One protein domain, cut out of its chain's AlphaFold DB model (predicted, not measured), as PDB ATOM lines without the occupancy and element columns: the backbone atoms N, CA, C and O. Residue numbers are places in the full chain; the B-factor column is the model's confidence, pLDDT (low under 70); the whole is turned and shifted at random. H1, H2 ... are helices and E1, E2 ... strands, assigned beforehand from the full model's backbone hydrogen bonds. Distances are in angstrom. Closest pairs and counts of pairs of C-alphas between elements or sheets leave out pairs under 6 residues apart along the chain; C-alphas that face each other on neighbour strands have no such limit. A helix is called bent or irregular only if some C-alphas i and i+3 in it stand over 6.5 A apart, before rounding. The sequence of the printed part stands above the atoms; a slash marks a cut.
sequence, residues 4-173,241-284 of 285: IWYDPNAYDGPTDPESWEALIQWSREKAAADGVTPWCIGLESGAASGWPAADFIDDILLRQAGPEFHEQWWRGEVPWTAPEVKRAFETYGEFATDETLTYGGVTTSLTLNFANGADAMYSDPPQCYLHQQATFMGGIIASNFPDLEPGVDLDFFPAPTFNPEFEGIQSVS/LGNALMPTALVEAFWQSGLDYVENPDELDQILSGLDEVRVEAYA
ATOM      1  N   ILE A   4      -5.750  49.467  -9.077       97.25
ATOM      2  CA  ILE A   4      -5.681  50.403  -7.961       97.25
ATOM      3  C   ILE A   4      -7.058  50.460  -7.300       97.25
ATOM      4  O   ILE A   4      -8.021  50.938  -7.896       97.25
ATOM      5  N   TRP A   5      -7.143  49.944  -6.080       97.69
ATOM      6  CA  TRP A   5      -8.336  49.937  -5.239       97.69
ATOM      7  C   TRP A   5      -8.431  51.221  -4.421       97.69
ATOM      8  O   TRP A   5      -7.409  51.731  -3.957       97.69
ATOM      9  N   TYR A   6      -9.655  51.713  -4.233       97.94
ATOM     10  CA  TYR A   6      -9.950  52.927  -3.477       97.94
ATOM     11  C   TYR A   6     -11.358  52.876  -2.857       97.94
ATOM     12  O   TYR A   6     -12.230  52.145  -3.333       97.94
ATOM     13  N   ASP A   7     -11.585  53.677  -1.813       97.44
ATOM     14  CA  ASP A   7     -12.923  53.974  -1.277       97.44
ATOM     15  C   ASP A   7     -13.495  55.222  -1.986       97.44
ATOM     16  O   ASP A   7     -12.964  56.322  -1.782       97.44
ATOM     17  N   PRO A   8     -14.572  55.104  -2.794       96.75
ATOM     18  CA  PRO A   8     -15.186  56.240  -3.489       96.75
ATOM     19  C   PRO A   8     -15.713  57.351  -2.571       96.75
ATOM     20  O   PRO A   8     -15.920  58.474  -3.032       96.75
ATOM     21  N   ASN A   9     -15.944  57.067  -1.286       95.62
ATOM     22  CA  ASN A   9     -16.412  58.056  -0.316       95.62
ATOM     23  C   ASN A   9     -15.270  58.898   0.282       95.62
ATOM     24  O   ASN A   9     -15.520  60.005   0.768       95.62
ATOM     25  N   ALA A  10     -14.038  58.381   0.261       95.44
ATOM     26  CA  ALA A  10     -12.862  59.014   0.859       95.44
ATOM     27  C   ALA A  10     -11.858  59.546  -0.177       95.44
ATOM     28  O   ALA A  10     -11.178  60.541   0.081       95.44
ATOM     29  N   TYR A  11     -11.751  58.894  -1.336       96.94
ATOM     30  CA  TYR A  11     -10.820  59.257  -2.399       96.94
ATOM     31  C   TYR A  11     -11.362  60.394  -3.273       96.94
ATOM     32  O   TYR A  11     -12.450  60.304  -3.836       96.94
ATOM     33  N   ASP A  12     -10.571  61.457  -3.429       94.75
ATOM     34  CA  ASP A  12     -10.896  62.640  -4.236       94.75
ATOM     35  C   ASP A  12      -9.997  62.805  -5.476       94.75
ATOM     36  O   ASP A  12     -10.007  63.853  -6.126       94.75
ATOM     37  N   GLY A  13      -9.200  61.783  -5.792       95.69
ATOM     38  CA  GLY A  13      -8.268  61.799  -6.912       95.69
ATOM     39  C   GLY A  13      -8.834  61.257  -8.228       95.69
ATOM     40  O   GLY A  13     -10.020  60.933  -8.335       95.69
ATOM     41  N   PRO A  14      -7.988  61.188  -9.270       96.06
ATOM     42  CA  PRO A  14      -8.387  60.685 -10.578       96.06
ATOM     43  C   PRO A  14      -8.619  59.169 -10.564       96.06
ATOM     44  O   PRO A  14      -7.742  58.403 -10.183       96.06
ATOM     45  N   THR A  15      -9.763  58.728 -11.083       95.19
ATOM     46  CA  THR A  15     -10.078  57.301 -11.292       95.19
ATOM     47  C   THR A  15      -9.817  56.823 -12.724       95.19
ATOM     48  O   THR A  15      -9.998  55.652 -13.028       95.19
ATOM     49  N   ASP A  16      -9.380  57.727 -13.602       93.88
ATOM     50  CA  ASP A  16      -8.897  57.443 -14.959       93.88
ATOM     51  C   ASP A  16      -7.726  58.392 -15.292       93.88
ATOM     52  O   ASP A  16      -7.879  59.347 -16.062       93.88
ATOM     53  N   PRO A  17      -6.580  58.269 -14.591       94.56
ATOM     54  CA  PRO A  17      -5.442  59.149 -14.823       94.56
ATOM     55  C   PRO A  17      -4.799  58.883 -16.191       94.56
ATOM     56  O   PRO A  17      -4.554  57.740 -16.562       94.56
ATOM     57  N   GLU A  18      -4.434  59.950 -16.910       92.75
ATOM     58  CA  GLU A  18      -3.829  59.846 -18.252       92.75
ATOM     59  C   GLU A  18      -2.485  59.094 -18.261       92.75
ATOM     60  O   GLU A  18      -2.075  58.572 -19.295       92.75
ATOM     61  N   SER A  19      -1.769  59.058 -17.131       95.69
ATOM     62  CA  SER A  19      -0.480  58.377 -16.996       95.69
ATOM     63  C   SER A  19      -0.166  58.015 -15.545       95.69
ATOM     64  O   SER A  19      -0.737  58.574 -14.604       95.69
ATOM     65  N   TRP A  20       0.791  57.102 -15.359       96.75
ATOM     66  CA  TRP A  20       1.353  56.802 -14.036       96.75
ATOM     67  C   TRP A  20       1.932  58.048 -13.359       96.75
ATOM     68  O   TRP A  20       1.654  58.309 -12.191       96.75
ATOM     69  N   GLU A  21       2.644  58.878 -14.123       96.94
ATOM     70  CA  GLU A  21       3.202  60.140 -13.633       96.94
ATOM     71  C   GLU A  21       2.112  61.078 -13.092       96.94
ATOM     72  O   GLU A  21       2.297  61.674 -12.033       96.94
ATOM     73  N   ALA A  22       0.954  61.169 -13.758       97.00
ATOM     74  CA  ALA A  22      -0.163  61.992 -13.292       97.00
ATOM     75  C   ALA A  22      -0.734  61.492 -11.952       97.00
ATOM     76  O   ALA A  22      -1.043  62.295 -11.068       97.00
ATOM     77  N   LEU A  23      -0.832  60.170 -11.766       97.88
ATOM     78  CA  LEU A  23      -1.289  59.573 -10.508       97.88
ATOM     79  C   LEU A  23      -0.284  59.793  -9.363       97.88
ATOM     80  O   LEU A  23      -0.672  60.134  -8.240       97.88
ATOM     81  N   ILE A  24       1.015  59.653  -9.637       98.00
ATOM     82  CA  ILE A  24       2.080  59.940  -8.664       98.00
ATOM     83  C   ILE A  24       2.144  61.433  -8.337       98.00
ATOM     84  O   ILE A  24       2.331  61.804  -7.176       98.00
ATOM     85  N   GLN A  25       1.937  62.312  -9.319       97.69
ATOM     86  CA  GLN A  25       1.849  63.749  -9.081       97.69
ATOM     87  C   GLN A  25       0.684  64.081  -8.142       97.69
ATOM     88  O   GLN A  25       0.904  64.762  -7.140       97.69
ATOM     89  N   TRP A  26      -0.517  63.555  -8.413       97.44
ATOM     90  CA  TRP A  26      -1.659  63.712  -7.507       97.44
ATOM     91  C   TRP A  26      -1.320  63.215  -6.094       97.44
ATOM     92  O   TRP A  26      -1.599  63.901  -5.114       97.44
ATOM     93  N   SER A  27      -0.641  62.068  -5.987       97.81
ATOM     94  CA  SER A  27      -0.232  61.498  -4.698       97.81
ATOM     95  C   SER A  27       0.660  62.470  -3.913       97.81
ATOM     96  O   SER A  27       0.408  62.760  -2.744       97.81
ATOM     97  N   ARG A  28       1.674  63.046  -4.565       97.69
ATOM     98  CA  ARG A  28       2.575  64.035  -3.949       97.69
ATOM     99  C   ARG A  28       1.841  65.303  -3.522       97.69
ATOM    100  O   ARG A  28       2.101  65.828  -2.442       97.69
ATOM    101  N   GLU A  29       0.918  65.791  -4.347       96.44
ATOM    102  CA  GLU A  29       0.098  66.964  -4.029       96.44
ATOM    103  C   GLU A  29      -0.814  66.703  -2.822       96.44
ATOM    104  O   GLU A  29      -0.876  67.533  -1.912       96.44
ATOM    105  N   LYS A  30      -1.448  65.524  -2.764       94.94
ATOM    106  CA  LYS A  30      -2.295  65.093  -1.645       94.94
ATOM    107  C   LYS A  30      -1.503  64.980  -0.342       94.94
ATOM    108  O   LYS A  30      -1.913  65.546   0.674       94.94
ATOM    109  N   ALA A  31      -0.334  64.337  -0.384       95.69
ATOM    110  CA  ALA A  31       0.566  64.220   0.763       95.69
ATOM    111  C   ALA A  31       1.010  65.593   1.293       95.69
ATOM    112  O   ALA A  31       0.997  65.837   2.502       95.69
ATOM    113  N   ALA A  32       1.354  66.518   0.392       95.25
ATOM    114  CA  ALA A  32       1.775  67.867   0.754       95.25
ATOM    115  C   ALA A  32       0.640  68.728   1.340       95.25
ATOM    116  O   ALA A  32       0.908  69.590   2.180       95.25
ATOM    117  N   ALA A  33      -0.604  68.525   0.893       93.19
ATOM    118  CA  ALA A  33      -1.761  69.304   1.322       93.19
ATOM    119  C   ALA A  33      -2.333  68.835   2.670       93.19
ATOM    120  O   ALA A  33      -2.532  69.655   3.570       93.19
ATOM    121  N   ASP A  34      -2.565  67.529   2.810       86.00
ATOM    122  CA  ASP A  34      -3.343  66.969   3.921       86.00
ATOM    123  C   ASP A  34      -2.464  66.304   4.992       86.00
ATOM    124  O   ASP A  34      -2.936  66.006   6.089       86.00
ATOM    125  N   GLY A  35      -1.180  66.068   4.693       83.44
ATOM    126  CA  GLY A  35      -0.271  65.322   5.566       83.44
ATOM    127  C   GLY A  35      -0.627  63.836   5.700       83.44
ATOM    128  O   GLY A  35      -0.112  63.172   6.599       83.44
ATOM    129  N   VAL A  36      -1.513  63.329   4.835       87.81
ATOM    130  CA  VAL A  36      -1.907  61.917   4.750       87.81
ATOM    131  C   VAL A  36      -1.158  61.267   3.594       87.81
ATOM    132  O   VAL A  36      -1.152  61.778   2.476       87.81
ATOM    133  N   THR A  37      -0.542  60.124   3.869       94.38
ATOM    134  CA  THR A  37       0.155  59.290   2.887       94.38
ATOM    135  C   THR A  37      -0.854  58.641   1.932       94.38
ATOM    136  O   THR A  37      -1.750  57.956   2.420       94.38
ATOM    137  N   PRO A  38      -0.771  58.808   0.600       96.38
ATOM    138  CA  PRO A  38      -1.822  58.326  -0.294       96.38
ATOM    139  C   PRO A  38      -1.902  56.808  -0.461       96.38
ATOM    140  O   PRO A  38      -2.987  56.304  -0.738       96.38
ATOM    141  N   TRP A  39      -0.801  56.080  -0.287       98.12
ATOM    142  CA  TRP A  39      -0.705  54.664  -0.637       98.12
ATOM    143  C   TRP A  39      -0.714  53.748   0.585       98.12
ATOM    144  O   TRP A  39      -0.002  53.978   1.563       98.12
ATOM    145  N   CYS A  40      -1.496  52.676   0.500       97.88
ATOM    146  CA  CYS A  40      -1.498  51.566   1.437       97.88
ATOM    147  C   CYS A  40      -0.747  50.377   0.827       97.88
ATOM    148  O   CYS A  40      -1.098  49.899  -0.258       97.88
ATOM    149  N   ILE A  41       0.263  49.867   1.531       98.06
ATOM    150  CA  ILE A  41       1.088  48.747   1.070       98.06
ATOM    151  C   ILE A  41       1.164  47.692   2.174       98.06
ATOM    152  O   ILE A  41       1.416  48.013   3.332       98.06
ATOM    153  N   GLY A  42       0.967  46.427   1.801       98.06
ATOM    154  CA  GLY A  42       1.237  45.273   2.656       98.06
ATOM    155  C   GLY A  42       1.953  44.193   1.856       98.06
ATOM    156  O   GLY A  42       1.424  43.720   0.850       98.06
ATOM    157  N   LEU A  43       3.167  43.836   2.279       98.56
ATOM    158  CA  LEU A  43       4.055  42.913   1.565       98.56
ATOM    159  C   LEU A  43       4.259  41.581   2.295       98.56
ATOM    160  O   LEU A  43       4.828  40.647   1.722       98.56
ATOM    161  N   GLU A  44       3.798  41.468   3.542       98.50
ATOM    162  CA  GLU A  44       3.947  40.251   4.337       98.50
ATOM    163  C   GLU A  44       2.964  39.173   3.856       98.50
ATOM    164  O   GLU A  44       1.780  39.428   3.622       98.50
ATOM    165  N   SER A  45       3.471  37.953   3.675       97.94
ATOM    166  CA  SER A  45       2.700  36.788   3.227       97.94
ATOM    167  C   SER A  45       3.376  35.467   3.633       97.94
ATOM    168  O   SER A  45       3.446  34.506   2.856       97.94
ATOM    169  N   GLY A  46       3.931  35.401   4.844       97.38
ATOM    170  CA  GLY A  46       4.685  34.256   5.345       97.38
ATOM    171  C   GLY A  46       5.912  33.954   4.484       97.38
ATOM    172  O   GLY A  46       6.713  34.840   4.194       97.38
ATOM    173  N   ALA A  47       6.051  32.702   4.042       95.00
ATOM    174  CA  ALA A  47       7.153  32.284   3.168       95.00
ATOM    175  C   ALA A  47       7.114  32.935   1.772       95.00
ATOM    176  O   ALA A  47       8.123  32.925   1.080       95.00
ATOM    177  N   ALA A  48       5.971  33.503   1.372       95.94
ATOM    178  CA  ALA A  48       5.818  34.211   0.105       95.94
ATOM    179  C   ALA A  48       5.975  35.736   0.246       95.94
ATOM    180  O   ALA A  48       5.697  36.462  -0.702       95.94
ATOM    181  N   SER A  49       6.363  36.252   1.420       98.38
ATOM    182  CA  SER A  49       6.510  37.701   1.627       98.38
ATOM    183  C   SER A  49       7.349  38.342   0.516       98.38
ATOM    184  O   SER A  49       8.387  37.802   0.134       98.38
ATOM    185  N   GLY A  50       6.873  39.478   0.005       98.06
ATOM    186  CA  GLY A  50       7.464  40.187  -1.130       98.06
ATOM    187  C   GLY A  50       6.822  39.895  -2.488       98.06
ATOM    188  O   GLY A  50       6.986  40.697  -3.408       98.06
ATOM    189  N   TRP A  51       6.009  38.835  -2.610       96.81
ATOM    190  CA  TRP A  51       5.254  38.570  -3.838       96.81
ATOM    191  C   TRP A  51       4.395  39.762  -4.315       96.81
ATOM    192  O   TRP A  51       4.397  39.999  -5.521       96.81
ATOM    193  N   PRO A  52       3.745  40.582  -3.449       97.31
ATOM    194  CA  PRO A  52       2.939  41.705  -3.937       97.31
ATOM    195  C   PRO A  52       3.774  42.776  -4.651       97.31
ATOM    196  O   PRO A  52       3.329  43.335  -5.649       97.31
ATOM    197  N   ALA A  53       4.995  43.034  -4.165       97.88
ATOM    198  CA  ALA A  53       5.924  43.964  -4.805       97.88
ATOM    199  C   ALA A  53       6.418  43.396  -6.142       97.88
ATOM    200  O   ALA A  53       6.377  44.084  -7.160       97.88
ATOM    201  N   ALA A  54       6.829  42.124  -6.150       97.44
ATOM    202  CA  ALA A  54       7.300  41.442  -7.350       97.44
ATOM    203  C   ALA A  54       6.236  41.413  -8.461       97.44
ATOM    204  O   ALA A  54       6.550  41.731  -9.604       97.44
ATOM    205  N   ASP A  55       4.978  41.104  -8.127       96.56
ATOM    206  CA  ASP A  55       3.856  41.109  -9.074       96.56
ATOM    207  C   ASP A  55       3.669  42.478  -9.738       96.56
ATOM    208  O   ASP A  55       3.404  42.554 -10.940       96.56
ATOM    209  N   PHE A  56       3.788  43.569  -8.974       97.50
ATOM    210  CA  PHE A  56       3.590  44.899  -9.540       97.50
ATOM    211  C   PHE A  56       4.803  45.386 -10.333       97.50
ATOM    212  O   PHE A  56       4.625  45.976 -11.392       97.50
ATOM    213  N   ILE A  57       6.026  45.079  -9.890       98.31
ATOM    214  CA  ILE A  57       7.248  45.344 -10.666       98.31
ATOM    215  C   ILE A  57       7.207  44.599 -12.011       98.31
ATOM    216  O   ILE A  57       7.583  45.160 -13.037       98.31
ATOM    217  N   ASP A  58       6.713  43.362 -12.024       97.88
ATOM    218  CA  ASP A  58       6.520  42.562 -13.235       97.88
ATOM    219  C   ASP A  58       5.467  43.181 -14.177       97.88
ATOM    220  O   ASP A  58       5.738  43.371 -15.366       97.88
ATOM    221  N   ASP A  59       4.309  43.600 -13.643       97.12
ATOM    222  CA  ASP A  59       3.280  44.328 -14.408       97.12
ATOM    223  C   ASP A  59       3.829  45.625 -15.017       97.12
ATOM    224  O   ASP A  59       3.612  45.904 -16.199       97.12
ATOM    225  N   ILE A  60       4.586  46.394 -14.229       98.06
ATOM    226  CA  ILE A  60       5.261  47.608 -14.681       98.06
ATOM    227  C   ILE A  60       6.233  47.266 -15.810       98.06
ATOM    228  O   ILE A  60       6.182  47.905 -16.858       98.06
ATOM    229  N   LEU A  61       7.088  46.251 -15.645       98.25
ATOM    230  CA  LEU A  61       8.064  45.855 -16.659       98.25
ATOM    231  C   LEU A  61       7.382  45.468 -17.975       98.25
ATOM    232  O   LEU A  61       7.761  45.975 -19.031       98.25
ATOM    233  N   LEU A  62       6.344  44.630 -17.911       97.56
ATOM    234  CA  LEU A  62       5.536  44.245 -19.069       97.56
ATOM    235  C   LEU A  62       4.983  45.476 -19.798       97.56
ATOM    236  O   LEU A  62       5.048  45.559 -21.024       97.56
ATOM    237  N   ARG A  63       4.437  46.437 -19.050       96.88
ATOM    238  CA  ARG A  63       3.734  47.603 -19.605       96.88
ATOM    239  C   ARG A  63       4.659  48.785 -19.916       96.88
ATOM    240  O   ARG A  63       4.236  49.725 -20.583       96.88
ATOM    241  N   GLN A  64       5.921  48.740 -19.484       97.56
ATOM    242  CA  GLN A  64       6.964  49.716 -19.818       97.56
ATOM    243  C   GLN A  64       7.843  49.271 -20.983       97.56
ATOM    244  O   GLN A  64       8.091  50.070 -21.890       97.56
ATOM    245  N   ALA A  65       8.321  48.026 -20.946       98.06
ATOM    246  CA  ALA A  65       9.275  47.463 -21.902       98.06
ATOM    247  C   ALA A  65       8.607  46.622 -23.001       98.06
ATOM    248  O   ALA A  65       9.221  46.349 -24.032       98.06
ATOM    249  N   GLY A  66       7.341  46.253 -22.803       97.38
ATOM    250  CA  GLY A  66       6.524  45.551 -23.780       97.38
ATOM    251  C   GLY A  66       6.646  44.025 -23.712       97.38
ATOM    252  O   GLY A  66       7.555  43.488 -23.072       97.38
ATOM    253  N   PRO A  67       5.748  43.298 -24.405       96.81
ATOM    254  CA  PRO A  67       5.650  41.846 -24.273       96.81
ATOM    255  C   PRO A  67       6.868  41.067 -24.767       96.81
ATOM    256  O   PRO A  67       7.192  40.031 -24.199       96.81
ATOM    257  N   GLU A  68       7.547  41.544 -25.814       97.56
ATOM    258  CA  GLU A  68       8.717  40.852 -26.373       97.56
ATOM    259  C   GLU A  68       9.907  40.897 -25.408       97.56
ATOM    260  O   GLU A  68      10.535  39.871 -25.152       97.56
ATOM    261  N   PHE A  69      10.194  42.070 -24.831       98.50
ATOM    262  CA  PHE A  69      11.237  42.202 -23.815       98.50
ATOM    263  C   PHE A  69      10.886  41.387 -22.570       98.50
ATOM    264  O   PHE A  69      11.719  40.642 -22.057       98.50
ATOM    265  N   HIS A  70       9.640  41.509 -22.106       98.00
ATOM    266  CA  HIS A  70       9.133  40.775 -20.951       98.00
ATOM    267  C   HIS A  70       9.275  39.262 -21.131       98.00
ATOM    268  O   HIS A  70       9.762  38.586 -20.226       98.00
ATOM    269  N   GLU A  71       8.961  38.745 -22.324       97.62
ATOM    270  CA  GLU A  71       9.154  37.340 -22.676       97.62
ATOM    271  C   GLU A  71      10.611  36.894 -22.608       97.62
ATOM    272  O   GLU A  71      10.916  35.870 -21.994       97.62
ATOM    273  N   GLN A  72      11.527  37.664 -23.187       98.25
ATOM    274  CA  GLN A  72      12.956  37.354 -23.114       98.25
ATOM    275  C   GLN A  72      13.473  37.403 -21.668       98.25
ATOM    276  O   GLN A  72      14.279  36.561 -21.265       98.25
ATOM    277  N   TRP A  73      12.990  38.355 -20.864       98.31
ATOM    278  CA  TRP A  73      13.347  38.486 -19.454       98.31
ATOM    279  C   TRP A  73      12.903  37.278 -18.633       98.31
ATOM    280  O   TRP A  73      13.750  36.644 -17.999       98.31
ATOM    281  N   TRP A  74      11.623  36.889 -18.683       96.50
ATOM    282  CA  TRP A  74      11.185  35.739 -17.893       96.50
ATOM    283  C   TRP A  74      11.727  34.420 -18.417       96.50
ATOM    284  O   TRP A  74      11.831  33.499 -17.623       96.50
ATOM    285  N   ARG A  75      12.169  34.318 -19.677       96.56
ATOM    286  CA  ARG A  75      12.923  33.159 -20.202       96.56
ATOM    287  C   ARG A  75      14.400  33.129 -19.804       96.56
ATOM    288  O   ARG A  75      15.113  32.199 -20.171       96.56
ATOM    289  N   GLY A  76      14.869  34.141 -19.077       96.75
ATOM    290  CA  GLY A  76      16.255  34.248 -18.635       96.75
ATOM    291  C   GLY A  76      17.239  34.680 -19.727       96.75
ATOM    292  O   GLY A  76      18.449  34.594 -19.509       96.75
ATOM    293  N   GLU A  77      16.758  35.147 -20.882       97.69
ATOM    294  CA  GLU A  77      17.580  35.590 -22.020       97.69
ATOM    295  C   GLU A  77      18.161  36.998 -21.801       97.69
ATOM    296  O   GLU A  77      19.217  37.335 -22.343       97.69
ATOM    297  N   VAL A  78      17.496  37.804 -20.969       97.25
ATOM    298  CA  VAL A  78      17.897  39.167 -20.598       97.25
ATOM    299  C   VAL A  78      18.330  39.202 -19.128       97.25
ATOM    300  O   VAL A  78      17.685  38.567 -18.289       97.25
ATOM    301  N   PRO A  79      19.413  39.926 -18.785       98.00
ATOM    302  CA  PRO A  79      19.862  40.024 -17.406       98.00
ATOM    303  C   PRO A  79      18.947  40.901 -16.545       98.00
ATOM    304  O   PRO A  79      18.362  41.871 -17.024       98.00
ATOM    305  N   TRP A  80      18.907  40.633 -15.240       98.50
ATOM    306  CA  TRP A  80      18.171  41.471 -14.276       98.50
ATOM    307  C   TRP A  80      18.763  42.873 -14.123       98.50
ATOM    308  O   TRP A  80      18.080  43.804 -13.714       98.50
ATOM    309  N   THR A  81      20.023  43.048 -14.516       98.69
ATOM    310  CA  THR A  81      20.711  44.345 -14.558       98.69
ATOM    311  C   THR A  81      20.385  45.167 -15.811       98.69
ATOM    312  O   THR A  81      20.963  46.239 -16.008       98.69
ATOM    313  N   ALA A  82      19.484  44.691 -16.679       98.75
ATOM    314  CA  ALA A  82      19.051  45.440 -17.853       98.75
ATOM    315  C   ALA A  82      18.381  46.777 -17.457       98.75
ATOM    316  O   ALA A  82      17.638  46.823 -16.471       98.75
ATOM    317  N   PRO A  83      18.604  47.871 -18.215       98.75
ATOM    318  CA  PRO A  83      18.034  49.186 -17.910       98.75
ATOM    319  C   PRO A  83      16.508  49.196 -17.771       98.75
ATOM    320  O   PRO A  83      15.972  49.940 -16.954       98.75
ATOM    321  N   GLU A  84      15.807  48.381 -18.552       98.75
ATOM    322  CA  GLU A  84      14.353  48.248 -18.522       98.75
ATOM    323  C   GLU A  84      13.868  47.633 -17.202       98.75
ATOM    324  O   GLU A  84      12.912  48.131 -16.612       98.75
ATOM    325  N   VAL A  85      14.566  46.606 -16.699       98.75
ATOM    326  CA  VAL A  85      14.270  45.980 -15.399       98.75
ATOM    327  C   VAL A  85      14.525  46.979 -14.276       98.75
ATOM    328  O   VAL A  85      13.662  47.186 -13.426       98.75
ATOM    329  N   LYS A  86      15.667  47.677 -14.315       98.81
ATOM    330  CA  LYS A  86      15.984  48.729 -13.342       98.81
ATOM    331  C   LYS A  86      14.911  49.819 -13.309       98.81
ATOM    332  O   LYS A  86      14.455  50.190 -12.231       98.81
ATOM    333  N   ARG A  87      14.460  50.282 -14.477       98.81
ATOM    334  CA  ARG A  87      13.400  51.291 -14.588       98.81
ATOM    335  C   ARG A  87      12.077  50.821 -13.978       98.81
ATOM    336  O   ARG A  87      11.383  51.635 -13.371       98.81
ATOM    337  N   ALA A  88      11.730  49.541 -14.114       98.69
ATOM    338  CA  ALA A  88      10.513  48.997 -13.517       98.69
ATOM    339  C   ALA A  88      10.562  49.032 -11.979       98.69
ATOM    340  O   ALA A  88       9.604  49.478 -11.347       98.69
ATOM    341  N   PHE A  89      11.703  48.663 -11.384       98.81
ATOM    342  CA  PHE A  89      11.934  48.829  -9.944       98.81
ATOM    343  C   PHE A  89      11.863  50.302  -9.527       98.81
ATOM    344  O   PHE A  89      11.122  50.633  -8.610       98.81
ATOM    345  N   GLU A  90      12.557  51.202 -10.230       98.81
ATOM    346  CA  GLU A  90      12.528  52.643  -9.930       98.81
ATOM    347  C   GLU A  90      11.106  53.222  -9.993       98.81
ATOM    348  O   GLU A  90      10.724  54.010  -9.132       98.81
ATOM    349  N   THR A  91      10.297  52.777 -10.960       98.62
ATOM    350  CA  THR A  91       8.888  53.183 -11.104       98.62
ATOM    351  C   THR A  91       8.038  52.704  -9.929       98.62
ATOM    352  O   THR A  91       7.220  53.459  -9.410       98.62
ATOM    353  N   TYR A  92       8.247  51.468  -9.468       98.50
ATOM    354  CA  TYR A  92       7.620  50.974  -8.242       98.50
ATOM    355  C   TYR A  92       8.069  51.788  -7.014       98.50
ATOM    356  O   TYR A  92       7.261  52.150  -6.155       98.50
ATOM    357  N   GLY A  93       9.353  52.148  -6.961       98.12
ATOM    358  CA  GLY A  93       9.943  52.947  -5.892       98.12
ATOM    359  C   GLY A  93       9.361  54.355  -5.762       98.12
ATOM    360  O   GLY A  93       9.363  54.884  -4.650       98.12
ATOM    361  N   GLU A  94       8.798  54.933  -6.833       97.38
ATOM    362  CA  GLU A  94       8.224  56.290  -6.839       97.38
ATOM    363  C   GLU A  94       7.171  56.531  -5.752       97.38
ATOM    364  O   GLU A  94       7.014  57.676  -5.324       97.38
ATOM    365  N   PHE A  95       6.466  55.481  -5.317       96.19
ATOM    366  CA  PHE A  95       5.554  55.524  -4.173       96.19
ATOM    367  C   PHE A  95       6.002  54.601  -3.035       96.19
ATOM    368  O   PHE A  95       5.960  55.007  -1.875       96.19
ATOM    369  N   ALA A  96       6.467  53.385  -3.346       97.19
ATOM    370  CA  ALA A  96       6.703  52.352  -2.337       97.19
ATOM    371  C   ALA A  96       7.918  52.619  -1.438       97.19
ATOM    372  O   ALA A  96       7.978  52.101  -0.324       97.19
ATOM    373  N   THR A  97       8.874  53.427  -1.904       96.00
ATOM    374  CA  THR A  97      10.086  53.787  -1.143       96.00
ATOM    375  C   THR A  97      10.032  55.212  -0.582       96.00
ATOM    376  O   THR A  97      10.930  55.632   0.146       96.00
ATOM    377  N   ASP A  98       8.967  55.962  -0.886       94.19
ATOM    378  CA  ASP A  98       8.758  57.316  -0.380       94.19
ATOM    379  C   ASP A  98       7.909  57.271   0.900       94.19
ATOM    380  O   ASP A  98       6.693  57.048   0.873       94.19
ATOM    381  N   GLU A  99       8.548  57.515   2.047       91.75
ATOM    382  CA  GLU A  99       7.881  57.538   3.357       91.75
ATOM    383  C   GLU A  99       6.778  58.603   3.462       91.75
ATOM    384  O   GLU A  99       5.899  58.496   4.316       91.75
ATOM    385  N   THR A 100       6.800  59.631   2.608       93.69
ATOM    386  CA  THR A 100       5.747  60.655   2.566       93.69
ATOM    387  C   THR A 100       4.521  60.206   1.781       93.69
ATOM    388  O   THR A 100       3.454  60.809   1.920       93.69
ATOM    389  N   LEU A 101       4.645  59.142   0.981       96.75
ATOM    390  CA  LEU A 101       3.561  58.625   0.155       96.75
ATOM    391  C   LEU A 101       2.937  57.341   0.697       96.75
ATOM    392  O   LEU A 101       1.793  57.052   0.352       96.75
ATOM    393  N   THR A 102       3.631  56.610   1.568       95.88
ATOM    394  CA  THR A 102       3.200  55.279   2.010       95.88
ATOM    395  C   THR A 102       2.824  55.224   3.489       95.88
ATOM    396  O   THR A 102       3.605  55.592   4.370       95.88
ATOM    397  N   TYR A 103       1.626  54.711   3.770       95.94
ATOM    398  CA  TYR A 103       1.078  54.577   5.116       95.94
ATOM    399  C   TYR A 103       2.000  53.793   6.049       95.94
ATOM    400  O   TYR A 103       2.345  52.638   5.807       95.94
ATOM    401  N   GLY A 104       2.394  54.449   7.145       94.38
ATOM    402  CA  GLY A 104       3.262  53.865   8.165       94.38
ATOM    403  C   GLY A 104       4.690  53.559   7.686       94.38
ATOM    404  O   GLY A 104       5.429  52.873   8.403       94.38
ATOM    405  N   GLY A 105       5.074  54.062   6.508       94.75
ATOM    406  CA  GLY A 105       6.404  53.956   5.920       94.75
ATOM    407  C   GLY A 105       6.857  52.527   5.614       94.75
ATOM    408  O   GLY A 105       6.069  51.577   5.544       94.75
ATOM    409  N   VAL A 106       8.175  52.377   5.469       94.19
ATOM    410  CA  VAL A 106       8.850  51.114   5.127       94.19
ATOM    411  C   VAL A 106       8.496  49.998   6.112       94.19
ATOM    412  O   VAL A 106       8.098  48.910   5.705       94.19
ATOM    413  N   THR A 107       8.555  50.272   7.422       94.94
ATOM    414  CA  THR A 107       8.284  49.247   8.452       94.94
ATOM    415  C   THR A 107       6.882  48.658   8.310       94.94
ATOM    416  O   THR A 107       6.708  47.442   8.410       94.94
ATOM    417  N   THR A 108       5.877  49.504   8.074       97.00
ATOM    418  CA  THR A 108       4.492  49.039   7.925       97.00
ATOM    419  C   THR A 108       4.333  48.261   6.629       97.00
ATOM    420  O   THR A 108       3.805  47.156   6.665       97.00
ATOM    421  N   SER A 109       4.889  48.757   5.522       97.31
ATOM    422  CA  SER A 109       4.849  48.071   4.223       97.31
ATOM    423  C   SER A 109       5.404  46.645   4.293       97.31
ATOM    424  O   SER A 109       4.783  45.712   3.789       97.31
ATOM    425  N   LEU A 110       6.542  46.461   4.972       97.94
ATOM    426  CA  LEU A 110       7.225  45.167   5.084       97.94
ATOM    427  C   LEU A 110       6.541  44.180   6.043       97.94
ATOM    428  O   LEU A 110       6.718  42.974   5.901       97.94
ATOM    429  N   THR A 111       5.797  44.671   7.039       97.75
ATOM    430  CA  THR A 111       5.247  43.829   8.123       97.75
ATOM    431  C   THR A 111       3.732  43.666   8.081       97.75
ATOM    432  O   THR A 111       3.198  42.766   8.733       97.75
ATOM    433  N   LEU A 112       3.027  44.509   7.325       98.25
ATOM    434  CA  LEU A 112       1.590  44.404   7.131       98.25
ATOM    435  C   LEU A 112       1.284  43.252   6.174       98.25
ATOM    436  O   LEU A 112       1.784  43.211   5.047       98.25
ATOM    437  N   ASN A 113       0.441  42.325   6.631       98.50
ATOM    438  CA  ASN A 113      -0.036  41.229   5.799       98.50
ATOM    439  C   ASN A 113      -0.766  41.788   4.575       98.50
ATOM    440  O   ASN A 113      -1.619  42.665   4.723       98.50
ATOM    441  N   PHE A 114      -0.469  41.263   3.385       97.81
ATOM    442  CA  PHE A 114      -1.063  41.745   2.136       97.81
ATOM    443  C   PHE A 114      -2.602  41.752   2.173       97.81
ATOM    444  O   PHE A 114      -3.221  42.647   1.604       97.81
ATOM    445  N   ALA A 115      -3.228  40.797   2.875       97.31
ATOM    446  CA  ALA A 115      -4.683  40.696   2.983       97.31
ATOM    447  C   ALA A 115      -5.311  41.833   3.807       97.31
ATOM    448  O   ALA A 115      -6.513  42.054   3.719       97.31
ATOM    449  N   ASN A 116      -4.499  42.561   4.574       98.00
ATOM    450  CA  ASN A 116      -4.900  43.735   5.347       98.00
ATOM    451  C   ASN A 116      -4.331  45.029   4.735       98.00
ATOM    452  O   ASN A 116      -4.455  46.104   5.321       98.00
ATOM    453  N   GLY A 117      -3.668  44.939   3.575       97.00
ATOM    454  CA  GLY A 117      -2.957  46.052   2.943       97.00
ATOM    455  C   GLY A 117      -3.858  47.237   2.604       97.00
ATOM    456  O   GLY A 117      -3.379  48.361   2.558       97.00
ATOM    457  N   ALA A 118      -5.155  46.992   2.420       97.25
ATOM    458  CA  ALA A 118      -6.182  47.987   2.126       97.25
ATOM    459  C   ALA A 118      -6.904  48.534   3.372       97.25
ATOM    460  O   ALA A 118      -7.610  49.534   3.269       97.25
ATOM    461  N   ASP A 119      -6.749  47.906   4.543       97.50
ATOM    462  CA  ASP A 119      -7.615  48.159   5.704       97.50
ATOM    463  C   ASP A 119      -7.556  49.618   6.181       97.50
ATOM    464  O   ASP A 119      -8.553  50.184   6.623       97.50
ATOM    465  N   ALA A 120      -6.388  50.248   6.047       97.00
ATOM    466  CA  ALA A 120      -6.150  51.628   6.453       97.00
ATOM    467  C   ALA A 120      -6.909  52.676   5.608       97.00
ATOM    468  O   ALA A 120      -7.023  53.826   6.050       97.00
ATOM    469  N   MET A 121      -7.474  52.293   4.452       97.25
ATOM    470  CA  MET A 121      -8.418  53.135   3.698       97.25
ATOM    471  C   MET A 121      -9.722  53.373   4.466       97.25
ATOM    472  O   MET A 121     -10.347  54.414   4.302       97.25
ATOM    473  N   TYR A 122     -10.098  52.438   5.343       96.69
ATOM    474  CA  TYR A 122     -11.369  52.437   6.071       96.69
ATOM    475  C   TYR A 122     -11.233  52.837   7.550       96.69
ATOM    476  O   TYR A 122     -12.157  52.656   8.346       96.69
ATOM    477  N   SER A 123     -10.081  53.388   7.941       95.00
ATOM    478  CA  SER A 123      -9.908  54.064   9.233       95.00
ATOM    479  C   SER A 123     -10.716  55.374   9.289       95.00
ATOM    480  O   SER A 123     -11.034  55.960   8.259       95.00
ATOM    481  N   ASP A 124     -11.012  55.877  10.495       92.69
ATOM    482  CA  ASP A 124     -11.637  57.197  10.700       92.69
ATOM    483  C   ASP A 124     -10.703  58.123  11.515       92.69
ATOM    484  O   ASP A 124     -10.556  57.925  12.731       92.69
ATOM    485  N   PRO A 125     -10.038  59.117  10.884       93.06
ATOM    486  CA  PRO A 125     -10.026  59.389   9.440       93.06
ATOM    487  C   PRO A 125      -9.206  58.348   8.640       93.06
ATOM    488  O   PRO A 125      -8.355  57.671   9.235       93.06
ATOM    489  N   PRO A 126      -9.397  58.250   7.304       95.81
ATOM    490  CA  PRO A 126      -8.589  57.389   6.436       95.81
ATOM    491  C   PRO A 126      -7.097  57.696   6.568       95.81
ATOM    492  O   PRO A 126      -6.699  58.861   6.648       95.81
ATOM    493  N   GLN A 127      -6.260  56.656   6.598       95.81
ATOM    494  CA  GLN A 127      -4.805  56.810   6.753       95.81
ATOM    495  C   GLN A 127      -4.037  56.647   5.431       95.81
ATOM    496  O   GLN A 127      -2.846  56.951   5.372       95.81
ATOM    497  N   CYS A 128      -4.730  56.199   4.386       97.50
ATOM    498  CA  CYS A 128      -4.319  56.187   2.987       97.50
ATOM    499  C   CYS A 128      -5.556  56.029   2.095       97.50
ATOM    500  O   CYS A 128      -6.662  55.869   2.607       97.50
ATOM    501  N   TYR A 129      -5.385  56.119   0.776       98.00
ATOM    502  CA  TYR A 129      -6.503  56.177  -0.173       98.00
ATOM    503  C   TYR A 129      -6.409  55.187  -1.335       98.00
ATOM    504  O   TYR A 129      -7.425  54.898  -1.958       98.00
ATOM    505  N   LEU A 130      -5.204  54.714  -1.659       98.38
ATOM    506  CA  LEU A 130      -4.934  53.871  -2.818       98.38
ATOM    507  C   LEU A 130      -4.234  52.587  -2.388       98.38
ATOM    508  O   LEU A 130      -3.229  52.635  -1.681       98.38
ATOM    509  N   HIS A 131      -4.706  51.441  -2.870       98.06
ATOM    510  CA  HIS A 131      -4.048  50.152  -2.670       98.06
ATOM    511  C   HIS A 131      -3.897  49.416  -4.004       98.06
ATOM    512  O   HIS A 131      -4.885  49.123  -4.673       98.06
ATOM    513  N   GLN A 132      -2.666  49.100  -4.405       96.69
ATOM    514  CA  GLN A 132      -2.424  48.337  -5.629       96.69
ATOM    515  C   GLN A 132      -2.554  46.840  -5.351       96.69
ATOM    516  O   GLN A 132      -1.847  46.321  -4.492       96.69
ATOM    517  N   GLN A 133      -3.421  46.141  -6.091       94.94
ATOM    518  CA  GLN A 133      -3.485  44.678  -6.065       94.94
ATOM    519  C   GLN A 133      -4.274  44.070  -7.238       94.94
ATOM    520  O   GLN A 133      -4.828  44.774  -8.078       94.94
ATOM    521  N   ALA A 134      -4.331  42.738  -7.322       91.81
ATOM    522  CA  ALA A 134      -5.163  42.030  -8.294       91.81
ATOM    523  C   ALA A 134      -6.650  41.966  -7.881       91.81
ATOM    524  O   ALA A 134      -7.054  42.400  -6.802       91.81
ATOM    525  N   THR A 135      -7.482  41.393  -8.756       89.56
ATOM    526  CA  THR A 135      -8.953  41.350  -8.628       89.56
ATOM    527  C   THR A 135      -9.454  40.641  -7.374       89.56
ATOM    528  O   THR A 135     -10.480  41.029  -6.822       89.56
ATOM    529  N   PHE A 136      -8.735  39.623  -6.889       88.00
ATOM    530  CA  PHE A 136      -9.142  38.868  -5.703       88.00
ATOM    531  C   PHE A 136      -9.196  39.744  -4.440       88.00
ATOM    532  O   PHE A 136      -9.880  39.381  -3.480       88.00
ATOM    533  N   MET A 137      -8.482  40.876  -4.432       92.62
ATOM    534  CA  MET A 137      -8.420  41.767  -3.281       92.62
ATOM    535  C   MET A 137      -9.785  42.381  -2.966       92.62
ATOM    536  O   MET A 137     -10.105  42.535  -1.796       92.62
ATOM    537  N   GLY A 138     -10.653  42.592  -3.962       90.88
ATOM    538  CA  GLY A 138     -12.027  43.041  -3.719       90.88
ATOM    539  C   GLY A 138     -12.805  42.105  -2.792       90.88
ATOM    540  O   GLY A 138     -13.470  42.557  -1.863       90.88
ATOM    541  N   GLY A 139     -12.647  40.789  -2.976       88.12
ATOM    542  CA  GLY A 139     -13.260  39.788  -2.103       88.12
ATOM    543  C   GLY A 139     -12.641  39.736  -0.702       88.12
ATOM    544  O   GLY A 139     -13.354  39.483   0.269       88.12
ATOM    545  N   ILE A 140     -11.333  39.989  -0.579       92.25
ATOM    546  CA  ILE A 140     -10.652  40.080   0.723       92.25
ATOM    547  C   ILE A 140     -11.125  41.325   1.482       92.25
ATOM    548  O   ILE A 140     -11.569  41.193   2.619       92.25
ATOM    549  N   ILE A 141     -11.126  42.496   0.839       94.06
ATOM    550  CA  ILE A 141     -11.592  43.754   1.437       94.06
ATOM    551  C   ILE A 141     -13.051  43.618   1.883       94.06
ATOM    552  O   ILE A 141     -13.360  43.881   3.042       94.06
ATOM    553  N   ALA A 142     -13.939  43.116   1.019       90.31
ATOM    554  CA  ALA A 142     -15.342  42.891   1.377       90.31
ATOM    555  C   ALA A 142     -15.518  41.878   2.526       90.31
ATOM    556  O   ALA A 142     -16.483  41.952   3.282       90.31
ATOM    557  N   SER A 143     -14.586  40.931   2.689       91.06
ATOM    558  CA  SER A 143     -14.597  39.999   3.826       91.06
ATOM    559  C   SER A 143     -14.124  40.655   5.127       91.06
ATOM    560  O   SER A 143     -14.669  40.346   6.189       91.06
ATOM    561  N   ASN A 144     -13.134  41.552   5.059       94.19
ATOM    562  CA  ASN A 144     -12.638  42.315   6.211       94.19
ATOM    563  C   ASN A 144     -13.665  43.362   6.676       94.19
ATOM    564  O   ASN A 144     -13.803  43.600   7.877       94.19
ATOM    565  N   PHE A 145     -14.425  43.931   5.737       94.69
ATOM    566  CA  PHE A 145     -15.427  44.969   5.971       94.69
ATOM    567  C   PHE A 145     -16.793  44.550   5.391       94.69
ATOM    568  O   PHE A 145     -17.185  45.003   4.315       94.69
ATOM    569  N   PRO A 146     -17.551  43.693   6.101       91.19
ATOM    570  CA  PRO A 146     -18.762  43.052   5.573       91.19
ATOM    571  C   PRO A 146     -19.944  44.002   5.328       91.19
ATOM    572  O   PRO A 146     -20.932  43.586   4.727       91.19
ATOM    573  N   ASP A 147     -19.859  45.241   5.816       92.81
ATOM    574  CA  ASP A 147     -20.875  46.274   5.609       92.81
ATOM    575  C   ASP A 147     -20.632  47.105   4.331       92.81
ATOM    576  O   ASP A 147     -21.503  47.894   3.973       92.81
ATOM    577  N   LEU A 148     -19.489  46.938   3.642       92.44
ATOM    578  CA  LEU A 148     -19.209  47.635   2.380       92.44
ATOM    579  C   LEU A 148     -20.085  47.100   1.247       92.44
ATOM    580  O   LEU A 148     -20.203  45.887   1.053       92.44
ATOM    581  N   GLU A 149     -20.623  48.007   0.435       90.50
ATOM    582  CA  GLU A 149     -21.297  47.674  -0.814       90.50
ATOM    583  C   GLU A 149     -20.320  47.789  -2.010       90.50
ATOM    584  O   GLU A 149     -19.858  48.889  -2.337       90.50
ATOM    585  N   PRO A 150     -19.988  46.675  -2.702       87.19
ATOM    586  CA  PRO A 150     -19.157  46.692  -3.907       87.19
ATOM    587  C   PRO A 150     -19.661  47.659  -4.985       87.19
ATOM    588  O   PRO A 150     -20.821  47.599  -5.392       87.19
ATOM    589  N   GLY A 151     -18.774  48.519  -5.490       86.44
ATOM    590  CA  GLY A 151     -19.097  49.555  -6.474       86.44
ATOM    591  C   GLY A 151     -19.710  50.829  -5.881       86.44
ATOM    592  O   GLY A 151     -19.991  51.760  -6.636       86.44
ATOM    593  N   VAL A 152     -19.916  50.881  -4.561       92.00
ATOM    594  CA  VAL A 152     -20.364  52.076  -3.826       92.00
ATOM    595  C   VAL A 152     -19.309  52.498  -2.805       92.00
ATOM    596  O   VAL A 152     -18.848  53.632  -2.859       92.00
ATOM    597  N   ASP A 153     -18.880  51.576  -1.939       94.88
ATOM    598  CA  ASP A 153     -17.915  51.836  -0.856       94.88
ATOM    599  C   ASP A 153     -16.525  51.230  -1.124       94.88
ATOM    600  O   ASP A 153     -15.586  51.360  -0.337       94.88
ATOM    601  N   LEU A 154     -16.386  50.532  -2.247       96.06
ATOM    602  CA  LEU A 154     -15.134  49.994  -2.756       96.06
ATOM    603  C   LEU A 154     -15.213  50.012  -4.275       96.06
ATOM    604  O   LEU A 154     -16.191  49.526  -4.846       96.06
ATOM    605  N   ASP A 155     -14.184  50.528  -4.929       95.94
ATOM    606  CA  ASP A 155     -14.038  50.387  -6.369       95.94
ATOM    607  C   ASP A 155     -12.561  50.276  -6.761       95.94
ATOM    608  O   ASP A 155     -11.659  50.390  -5.926       95.94
ATOM    609  N   PHE A 156     -12.305  50.002  -8.036       95.06
ATOM    610  CA  PHE A 156     -10.965  50.004  -8.598       95.06
ATOM    611  C   PHE A 156     -10.926  50.667  -9.972       95.06
ATOM    612  O   PHE A 156     -11.917  50.699 -10.706       95.06
ATOM    613  N   PHE A 157      -9.733  51.114 -10.348       93.88
ATOM    614  CA  PHE A 157      -9.380  51.431 -11.727       93.88
ATOM    615  C   PHE A 157      -8.075  50.719 -12.120       93.88
ATOM    616  O   PHE A 157      -7.253  50.424 -11.249       93.88
ATOM    617  N   PRO A 158      -7.863  50.374 -13.403       91.75
ATOM    618  CA  PRO A 158      -6.583  49.832 -13.850       91.75
ATOM    619  C   PRO A 158      -5.464  50.854 -13.633       91.75
ATOM    620  O   PRO A 158      -5.660  52.041 -13.885       91.75
ATOM    621  N   ALA A 159      -4.276  50.411 -13.221       93.44
ATOM    622  CA  ALA A 159      -3.110  51.282 -13.185       93.44
ATOM    623  C   ALA A 159      -2.925  51.922 -14.574       93.44
ATOM    624  O   ALA A 159      -3.035  51.209 -15.581       93.44
ATOM    625  N   PRO A 160      -2.681  53.239 -14.647       93.19
ATOM    626  CA  PRO A 160      -2.634  53.971 -15.909       93.19
ATOM    627  C   PRO A 160      -1.451  53.560 -16.787       93.19
ATOM    628  O   PRO A 160      -0.615  52.738 -16.414       93.19
ATOM    629  N   THR A 161      -1.376  54.132 -17.988       92.81
ATOM    630  CA  THR A 161      -0.284  53.832 -18.918       92.81
ATOM    631  C   THR A 161       1.079  54.255 -18.351       92.81
ATOM    632  O   THR A 161       1.257  55.374 -17.860       92.81
ATOM    633  N   PHE A 162       2.053  53.343 -18.431       95.38
ATOM    634  CA  PHE A 162       3.464  53.617 -18.134       95.38
ATOM    635  C   PHE A 162       4.259  53.968 -19.398       95.38
ATOM    636  O   PHE A 162       5.273  54.664 -19.336       95.38
ATOM    637  N   ASN A 163       3.802  53.467 -20.547       95.12
ATOM    638  CA  ASN A 163       4.354  53.722 -21.866       95.12
ATOM    639  C   ASN A 163       3.200  53.717 -22.889       95.12
ATOM    640  O   ASN A 163       2.589  52.666 -23.093       95.12
ATOM    641  N   PRO A 164       2.915  54.845 -23.568       94.00
ATOM    642  CA  PRO A 164       1.847  54.926 -24.569       94.00
ATOM    643  C   PRO A 164       1.961  53.916 -25.721       94.00
ATOM    644  O   PRO A 164       0.958  53.590 -26.343       94.00
ATOM    645  N   GLU A 165       3.160  53.402 -26.018       95.44
ATOM    646  CA  GLU A 165       3.350  52.358 -27.038       95.44
ATOM    647  C   GLU A 165       2.656  51.036 -26.669       95.44
ATOM    648  O   GLU A 165       2.218  50.297 -27.550       95.44
ATOM    649  N   PHE A 166       2.520  50.761 -25.372       94.69
ATOM    650  CA  PHE A 166       1.982  49.519 -24.818       94.69
ATOM    651  C   PHE A 166       0.620  49.720 -24.141       94.69
ATOM    652  O   PHE A 166       0.206  48.938 -23.283       94.69
ATOM    653  N   GLU A 167      -0.097  50.777 -24.526       91.31
ATOM    654  CA  GLU A 167      -1.439  51.054 -24.027       91.31
ATOM    655  C   GLU A 167      -2.408  49.889 -24.324       91.31
ATOM    656  O   GLU A 167      -2.385  49.255 -25.384       91.31
ATOM    657  N   GLY A 168      -3.260  49.577 -23.346       89.12
ATOM    658  CA  GLY A 168      -4.224  48.478 -23.426       89.12
ATOM    659  C   GLY A 168      -3.658  47.081 -23.143       89.12
ATOM    660  O   GLY A 168      -4.448  46.138 -23.079       89.12
ATOM    661  N   ILE A 169      -2.343  46.925 -22.933       93.12
ATOM    662  CA  ILE A 169      -1.773  45.659 -22.450       93.12
ATOM    663  C   ILE A 169      -2.173  45.444 -20.990       93.12
ATOM    664  O   ILE A 169      -1.994  46.326 -20.149       93.12
ATOM    665  N   GLN A 170      -2.684  44.247 -20.701       91.12
ATOM    666  CA  GLN A 170      -3.074  43.809 -19.364       91.12
ATOM    667  C   GLN A 170      -2.238  42.605 -18.927       91.12
ATOM    668  O   GLN A 170      -2.036  41.659 -19.694       91.12
ATOM    669  N   SER A 171      -1.792  42.605 -17.672       91.00
ATOM    670  CA  SER A 171      -1.229  41.404 -17.060       91.00
ATOM    671  C   SER A 171      -2.327  40.483 -16.533       91.00
ATOM    672  O   SER A 171      -3.362  40.926 -16.028       91.00
ATOM    673  N   VAL A 172      -2.071  39.182 -16.555       89.69
ATOM    674  CA  VAL A 172      -2.885  38.167 -15.887       89.69
ATOM    675  C   VAL A 172      -1.997  37.253 -15.051       89.69
ATOM    676  O   VAL A 172      -0.835  37.015 -15.361       89.69
ATOM    677  N   SER A 173      -2.557  36.712 -13.982       86.38
ATOM    678  CA  SER A 173      -2.001  35.566 -13.271       86.38
ATOM    679  C   SER A 173      -3.115  34.539 -13.118       86.38
ATOM    680  O   SER A 173      -4.303  34.874 -13.172       86.38
ATOM    681  N   LEU A 241       2.048  37.299 -15.971       93.12
ATOM    682  CA  LEU A 241       3.197  37.796 -15.211       93.12
ATOM    683  C   LEU A 241       4.356  36.798 -15.323       93.12
ATOM    684  O   LEU A 241       4.168  35.581 -15.211       93.12
ATOM    685  N   GLY A 242       5.549  37.319 -15.593       89.62
ATOM    686  CA  GLY A 242       6.743  36.524 -15.860       89.62
ATOM    687  C   GLY A 242       7.244  35.781 -14.624       89.62
ATOM    688  O   GLY A 242       7.748  34.668 -14.732       89.62
ATOM    689  N   ASN A 243       7.028  36.340 -13.438       84.38
ATOM    690  CA  ASN A 243       7.381  35.764 -12.150       84.38
ATOM    691  C   ASN A 243       6.648  34.447 -11.844       84.38
ATOM    692  O   ASN A 243       7.106  33.683 -11.006       84.38
ATOM    693  N   ALA A 244       5.552  34.132 -12.539       82.25
ATOM    694  CA  ALA A 244       4.896  32.826 -12.469       82.25
ATOM    695  C   ALA A 244       5.483  31.800 -13.461       82.25
ATOM    696  O   ALA A 244       5.149  30.617 -13.401       82.25
ATOM    697  N   LEU A 245       6.328  32.247 -14.394       89.62
ATOM    698  CA  LEU A 245       6.868  31.464 -15.511       89.62
ATOM    699  C   LEU A 245       8.365  31.147 -15.367       89.62
ATOM    700  O   LEU A 245       8.915  30.409 -16.186       89.62
ATOM    701  N   MET A 246       9.019  31.680 -14.334       93.25
ATOM    702  CA  MET A 246      10.434  31.454 -14.030       93.25
ATOM    703  C   MET A 246      10.660  30.222 -13.130       93.25
ATOM    704  O   MET A 246       9.746  29.782 -12.428       93.25
ATOM    705  N   PRO A 247      11.893  29.676 -13.075       95.38
ATOM    706  CA  PRO A 247      12.295  28.694 -12.075       95.38
ATOM    707  C   PRO A 247      12.018  29.166 -10.646       95.38
ATOM    708  O   PRO A 247      12.298  30.312 -10.301       95.38
ATOM    709  N   THR A 248      11.561  28.256  -9.783       94.00
ATOM    710  CA  THR A 248      11.151  28.565  -8.401       94.00
ATOM    711  C   THR A 248      12.201  29.340  -7.604       94.00
ATOM    712  O   THR A 248      11.849  30.299  -6.932       94.00
ATOM    713  N   ALA A 249      13.486  28.984  -7.721       95.62
ATOM    714  CA  ALA A 249      14.558  29.687  -7.012       95.62
ATOM    715  C   ALA A 249      14.653  31.171  -7.409       95.62
ATOM    716  O   ALA A 249      14.902  32.026  -6.561       95.62
ATOM    717  N   LEU A 250      14.416  31.486  -8.688       97.12
ATOM    718  CA  LEU A 250      14.419  32.862  -9.172       97.12
ATOM    719  C   LEU A 250      13.160  33.618  -8.732       97.12
ATOM    720  O   LEU A 250      13.252  34.793  -8.394       97.12
ATOM    721  N   VAL A 251      12.008  32.945  -8.673       96.00
ATOM    722  CA  VAL A 251      10.761  33.522  -8.143       96.00
ATOM    723  C   VAL A 251      10.915  33.908  -6.672       96.00
ATOM    724  O   VAL A 251      10.616  35.038  -6.294       96.00
ATOM    725  N   GLU A 252      11.433  32.995  -5.850       96.38
ATOM    726  CA  GLU A 252      11.676  33.239  -4.425       96.38
ATOM    727  C   GLU A 252      12.682  34.380  -4.214       96.38
ATOM    728  O   GLU A 252      12.454  35.255  -3.376       96.38
ATOM    729  N   ALA A 253      13.757  34.418  -5.010       98.06
ATOM    730  CA  ALA A 253      14.717  35.518  -4.986       98.06
ATOM    731  C   ALA A 253      14.076  36.853  -5.397       98.06
ATOM    732  O   ALA A 253      14.327  37.873  -4.756       98.06
ATOM    733  N   PHE A 254      13.209  36.857  -6.415       98.19
ATOM    734  CA  PHE A 254      12.504  38.063  -6.848       98.19
ATOM    735  C   PHE A 254      11.562  38.592  -5.758       98.19
ATOM    736  O   PHE A 254      11.557  39.793  -5.485       98.19
ATOM    737  N   TRP A 255      10.838  37.719  -5.054       98.19
ATOM    738  CA  TRP A 255      10.020  38.133  -3.909       98.19
ATOM    739  C   TRP A 255      10.862  38.799  -2.819       98.19
ATOM    740  O   TRP A 255      10.526  39.899  -2.384       98.19
ATOM    741  N   GLN A 256      11.985  38.188  -2.424       98.38
ATOM    742  CA  GLN A 256      12.880  38.795  -1.432       98.38
ATOM    743  C   GLN A 256      13.431  40.143  -1.905       98.38
ATOM    744  O   GLN A 256      13.394  41.109  -1.150       98.38
ATOM    745  N   SER A 257      13.813  40.257  -3.178       98.44
ATOM    746  CA  SER A 257      14.331  41.511  -3.730       98.44
ATOM    747  C   SER A 257      13.335  42.673  -3.661       98.44
ATOM    748  O   SER A 257      13.743  43.822  -3.515       98.44
ATOM    749  N   GLY A 258      12.028  42.390  -3.739       98.06
ATOM    750  CA  GLY A 258      10.989  43.404  -3.574       98.06
ATOM    751  C   GLY A 258      10.946  43.963  -2.149       98.06
ATOM    752  O   GLY A 258      10.744  45.162  -1.972       98.06
ATOM    753  N   LEU A 259      11.182  43.117  -1.140       98.56
ATOM    754  CA  LEU A 259      11.324  43.550   0.255       98.56
ATOM    755  C   LEU A 259      12.622  44.337   0.449       98.56
ATOM    756  O   LEU A 259      12.582  45.450   0.972       98.56
ATOM    757  N   ASP A 260      13.742  43.789  -0.033       98.56
ATOM    758  CA  ASP A 260      15.065  44.408   0.081       98.56
ATOM    759  C   ASP A 260      15.087  45.797  -0.566       98.56
ATOM    760  O   ASP A 260      15.671  46.726  -0.017       98.56
ATOM    761  N   TYR A 261      14.412  45.964  -1.709       98.69
ATOM    762  CA  TYR A 261      14.334  47.242  -2.412       98.69
ATOM    763  C   TYR A 261      13.480  48.277  -1.673       98.69
ATOM    764  O   TYR A 261      13.842  49.451  -1.632       98.69
ATOM    765  N   VAL A 262      12.367  47.860  -1.062       98.19
ATOM    766  CA  VAL A 262      11.547  48.756  -0.230       98.19
ATOM    767  C   VAL A 262      12.301  49.175   1.032       98.19
ATOM    768  O   VAL A 262      12.169  50.318   1.465       98.19
ATOM    769  N   GLU A 263      13.106  48.282   1.611       98.12
ATOM    770  CA  GLU A 263      13.937  48.598   2.776       98.12
ATOM    771  C   GLU A 263      15.144  49.479   2.419       98.12
ATOM    772  O   GLU A 263      15.443  50.435   3.135       98.12
ATOM    773  N   ASN A 264      15.821  49.177   1.308       97.94
ATOM    774  CA  ASN A 264      17.102  49.765   0.919       97.94
ATOM    775  C   ASN A 264      17.100  50.174  -0.571       97.94
ATOM    776  O   ASN A 264      17.806  49.572  -1.387       97.94
ATOM    777  N   PRO A 265      16.354  51.225  -0.961       97.62
ATOM    778  CA  PRO A 265      16.220  51.620  -2.368       97.62
ATOM    779  C   PRO A 265      17.546  52.027  -3.026       97.62
ATOM    780  O   PRO A 265      17.732  51.828  -4.228       97.62
ATOM    781  N   ASP A 266      18.494  52.545  -2.240       98.19
ATOM    782  CA  ASP A 266      19.834  52.921  -2.707       98.19
ATOM    783  C   ASP A 266      20.699  51.705  -3.106       98.19
ATOM    784  O   ASP A 266      21.724  51.868  -3.773       98.19
ATOM    785  N   GLU A 267      20.299  50.481  -2.737       98.44
ATOM    786  CA  GLU A 267      21.013  49.237  -3.051       98.44
ATOM    787  C   GLU A 267      20.490  48.535  -4.318       98.44
ATOM    788  O   GLU A 267      20.920  47.423  -4.626       98.44
ATOM    789  N   LEU A 268      19.614  49.179  -5.104       98.75
ATOM    790  CA  LEU A 268      18.976  48.567  -6.279       98.75
ATOM    791  C   LEU A 268      19.967  47.891  -7.242       98.75
ATOM    792  O   LEU A 268      19.731  46.770  -7.680       98.75
ATOM    793  N   ASP A 269      21.105  48.520  -7.543       98.75
ATOM    794  CA  ASP A 269      22.106  47.924  -8.443       98.75
ATOM    795  C   ASP A 269      22.698  46.615  -7.886       98.75
ATOM    796  O   ASP A 269      22.977  45.677  -8.641       98.75
ATOM    797  N   GLN A 270      22.873  46.528  -6.566       98.81
ATOM    798  CA  GLN A 270      23.349  45.320  -5.896       98.81
ATOM    799  C   GLN A 270      22.261  44.243  -5.870       98.81
ATOM    800  O   GLN A 270      22.554  43.085  -6.173       98.81
ATOM    801  N   ILE A 271      21.016  44.626  -5.576       98.81
ATOM    802  CA  ILE A 271      19.850  43.736  -5.580       98.81
ATOM    803  C   ILE A 271      19.670  43.092  -6.965       98.81
ATOM    804  O   ILE A 271      19.605  41.867  -7.078       98.81
ATOM    805  N   LEU A 272      19.681  43.894  -8.037       98.81
ATOM    806  CA  LEU A 272      19.553  43.402  -9.414       98.81
ATOM    807  C   LEU A 272      20.725  42.510  -9.832       98.81
ATOM    808  O   LEU A 272      20.533  41.548 -10.575       98.81
ATOM    809  N   SER A 273      21.937  42.800  -9.350       98.75
ATOM    810  CA  SER A 273      23.098  41.938  -9.591       98.75
ATOM    811  C   SER A 273      22.923  40.568  -8.925       98.75
ATOM    812  O   SER A 273      23.190  39.552  -9.561       98.75
ATOM    813  N   GLY A 274      22.413  40.526  -7.688       98.62
ATOM    814  CA  GLY A 274      22.110  39.274  -6.987       98.62
ATOM    815  C   GLY A 274      21.031  38.445  -7.687       98.62
ATOM    816  O   GLY A 274      21.193  37.238  -7.855       98.62
ATOM    817  N   LEU A 275      19.965  39.086  -8.179       98.31
ATOM    818  CA  LEU A 275      18.956  38.411  -9.006       98.31
ATOM    819  C   LEU A 275      19.549  37.843 -10.300       98.31
ATOM    820  O   LEU A 275      19.165  36.754 -10.724       98.31
ATOM    821  N   ASP A 276      20.498  38.549 -10.923       98.44
ATOM    822  CA  ASP A 276      21.145  38.067 -12.143       98.44
ATOM    823  C   ASP A 276      22.025  36.835 -11.902       98.44
ATOM    824  O   ASP A 276      22.031  35.919 -12.726       98.44
ATOM    825  N   GLU A 277      22.714  36.772 -10.760       98.38
ATOM    826  CA  GLU A 277      23.455  35.578 -10.334       98.38
ATOM    827  C   GLU A 277      22.509  34.379 -10.170       98.38
ATOM    828  O   GLU A 277      22.748  33.323 -10.763       98.38
ATOM    829  N   VAL A 278      21.381  34.564  -9.469       97.94
ATOM    830  CA  VAL A 278      20.355  33.517  -9.311       97.94
ATOM    831  C   VAL A 278      19.774  33.103 -10.665       97.94
ATOM    832  O   VAL A 278      19.582  31.912 -10.904       97.94
ATOM    833  N   ARG A 279      19.531  34.046 -11.588       97.31
ATOM    834  CA  ARG A 279      19.059  33.744 -12.951       97.31
ATOM    835  C   ARG A 279      20.041  32.840 -13.692       97.31
ATOM    836  O   ARG A 279      19.608  31.866 -14.303       97.31
ATOM    837  N   VAL A 280      21.338  33.154 -13.663       97.56
ATOM    838  CA  VAL A 280      22.367  32.349 -14.345       97.56
ATOM    839  C   VAL A 280      22.394  30.922 -13.806       97.56
ATOM    840  O   VAL A 280      22.483  29.987 -14.597       97.56
ATOM    841  N   GLU A 281      22.299  30.749 -12.487       96.69
ATOM    842  CA  GLU A 281      22.264  29.422 -11.867       96.69
ATOM    843  C   GLU A 281      20.970  28.668 -12.203       96.69
ATOM    844  O   GLU A 281      21.021  27.511 -12.612       96.69
ATOM    845  N   ALA A 282      19.818  29.330 -12.094       95.12
ATOM    846  CA  ALA A 282      18.507  28.708 -12.254       95.12
ATOM    847  C   ALA A 282      18.189  28.260 -13.694       95.12
ATOM    848  O   ALA A 282      17.390  27.346 -13.877       95.12
ATOM    849  N   TYR A 283      18.795  28.896 -14.701       93.50
ATOM    850  CA  TYR A 283      18.620  28.564 -16.125       93.50
ATOM    851  C   TYR A 283      19.757  27.715 -16.716       93.50
ATOM    852  O   TYR A 283      19.777  27.466 -17.923       93.50
ATOM    853  N   ALA A 284      20.726  27.292 -15.899       87.56
ATOM    854  CA  ALA A 284      21.810  26.418 -16.343       87.56
ATOM    855  C   ALA A 284      21.413  24.926 -16.419       87.56
ATOM    856  O   ALA A 284      22.144  24.152 -17.048       87.56
TER     857      ALA A 284
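What this domain is: This is residues 4 to 173 and 241 to 284 of the 285 residues of the protein "Carbohydrate ABC transporter substrate-binding protein" of Acidimicrobiia bacterium (UniProt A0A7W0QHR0). A cluster of helices and a small three-stranded sheet make two halves along the longest axis, and they meet in the middle, where H2 comes near E2. In the helical half the long hairpin of H8 and H9 packs on the crossed helices H2 and H4, with H3 at one end of H2 and H5 by the last residues of H8; in the other half the sheet has the short helices H6 and H7 by it. The printed part has 214 residues with nine named helices and four named strands, in the order E1, H1, H2, H3, H4, H5, H6, E2, H7, E3, E4, H8, H9; the sheet's order is E2, E1, E3, all antiparallel, and the class is mostly helix. The whole is compact, with a radius of gyration of the C-alphas of 16.8 A and spans of 52 by 37 by 31 A.

Where its parts are: The printed part begins with E1, residues 4 to 6, whose C-alpha 4 is at (-5.681, 50.403, -7.961). H1, residues 20 to 34, is 21.2 A long, and H2, residues 51 to 65, is 20.5 A. H3 spans residues 67 to 74, and H4, residues 83 to 96, is 19.5 A long. H5 spans residues 105 to 111, H6 residues 119 to 122, E2 residues 130 to 133, H7 residues 136 to 144 at 12.9 A, E3 residues 155 to 158 and E4 residues 169 to 172. H8, residues 248 to 263, begins at C-alpha (11.151, 28.565, -8.401) and is 23.1 A long. H9, residues 265 to 282, is 25.1 A long and ends at C-alpha (18.507, 28.708, -12.254); it has a kink of 27 degrees near residue 272 and is irregular, with C-alphas 266 and 269 at 7.9 A.

How they stand to each other: H8 is the hub, touching H2, H4, H5 and H9. With H9 it forms a helical hairpin at a shallow tilt of 6 degrees, closest at the C-alphas of Leu 250 and Val 278, 6.0 A. H2 is about perpendicular to H8 at 87 degrees and touches it with residues 51 to 54 alone, the C-alphas of Trp 51 and Trp 255 coming closest at 4.8 A. H4 touches H2 at a steep tilt of 52 degrees, opposite ways, closest at the C-alphas of Leu 61 and Ala 88, 5.1 A. H5 touches H8 at a shallow tilt of 34 degrees, only just short of steep, closest at the C-alphas of Val 106 and Glu 263, 6.1 A. H3 only just touches H2, only at the corner, with 3 pairs of C-alphas within 8 A, those of Leu 62 and His 70 closest at 5.3 A. H1 is close to H4 but not clearly touching, the closest C-alphas being those of Ile 24 and Phe 95 at 7.2 A. In the sheet, E1 and E3 are antiparallel with N 4 and O 157 within hydrogen-bond range at 2.8 A, and E2 and E1 are antiparallel with N 5 and O 131 at 2.8 A. E2, H7 and E3 form a split strand-helix-strand unit, two strands running the same way with E1 between them, and its crossover is right-handed. H2, H6 and H7 only graze the sheet. E4 pairs with no named strand; its Ser 171 and Asp 59 of H2 have their C-alphas 6.0 A apart. Every O i to N i+4 pair is within hydrogen-bond range in H1, H2, H3, H5 and H7, against 9 of 10 in H4, 11 of 12 in H8 and 12 of 14 in H9; H6 is too short for such a pair.

The domain as a whole: The two C-alphas farthest apart are those of Asp 124 and Ala 284, 52.9 A. Residues 174 to 240 are not printed, and C-alphas 173 and 241 are 6.0 A apart across the cut. The links from E1 to H1 and from H1 to H2 are long, with 13 and 16 residues. The mean pLDDT of the printed part is 95.7, and no printed residue is under 70.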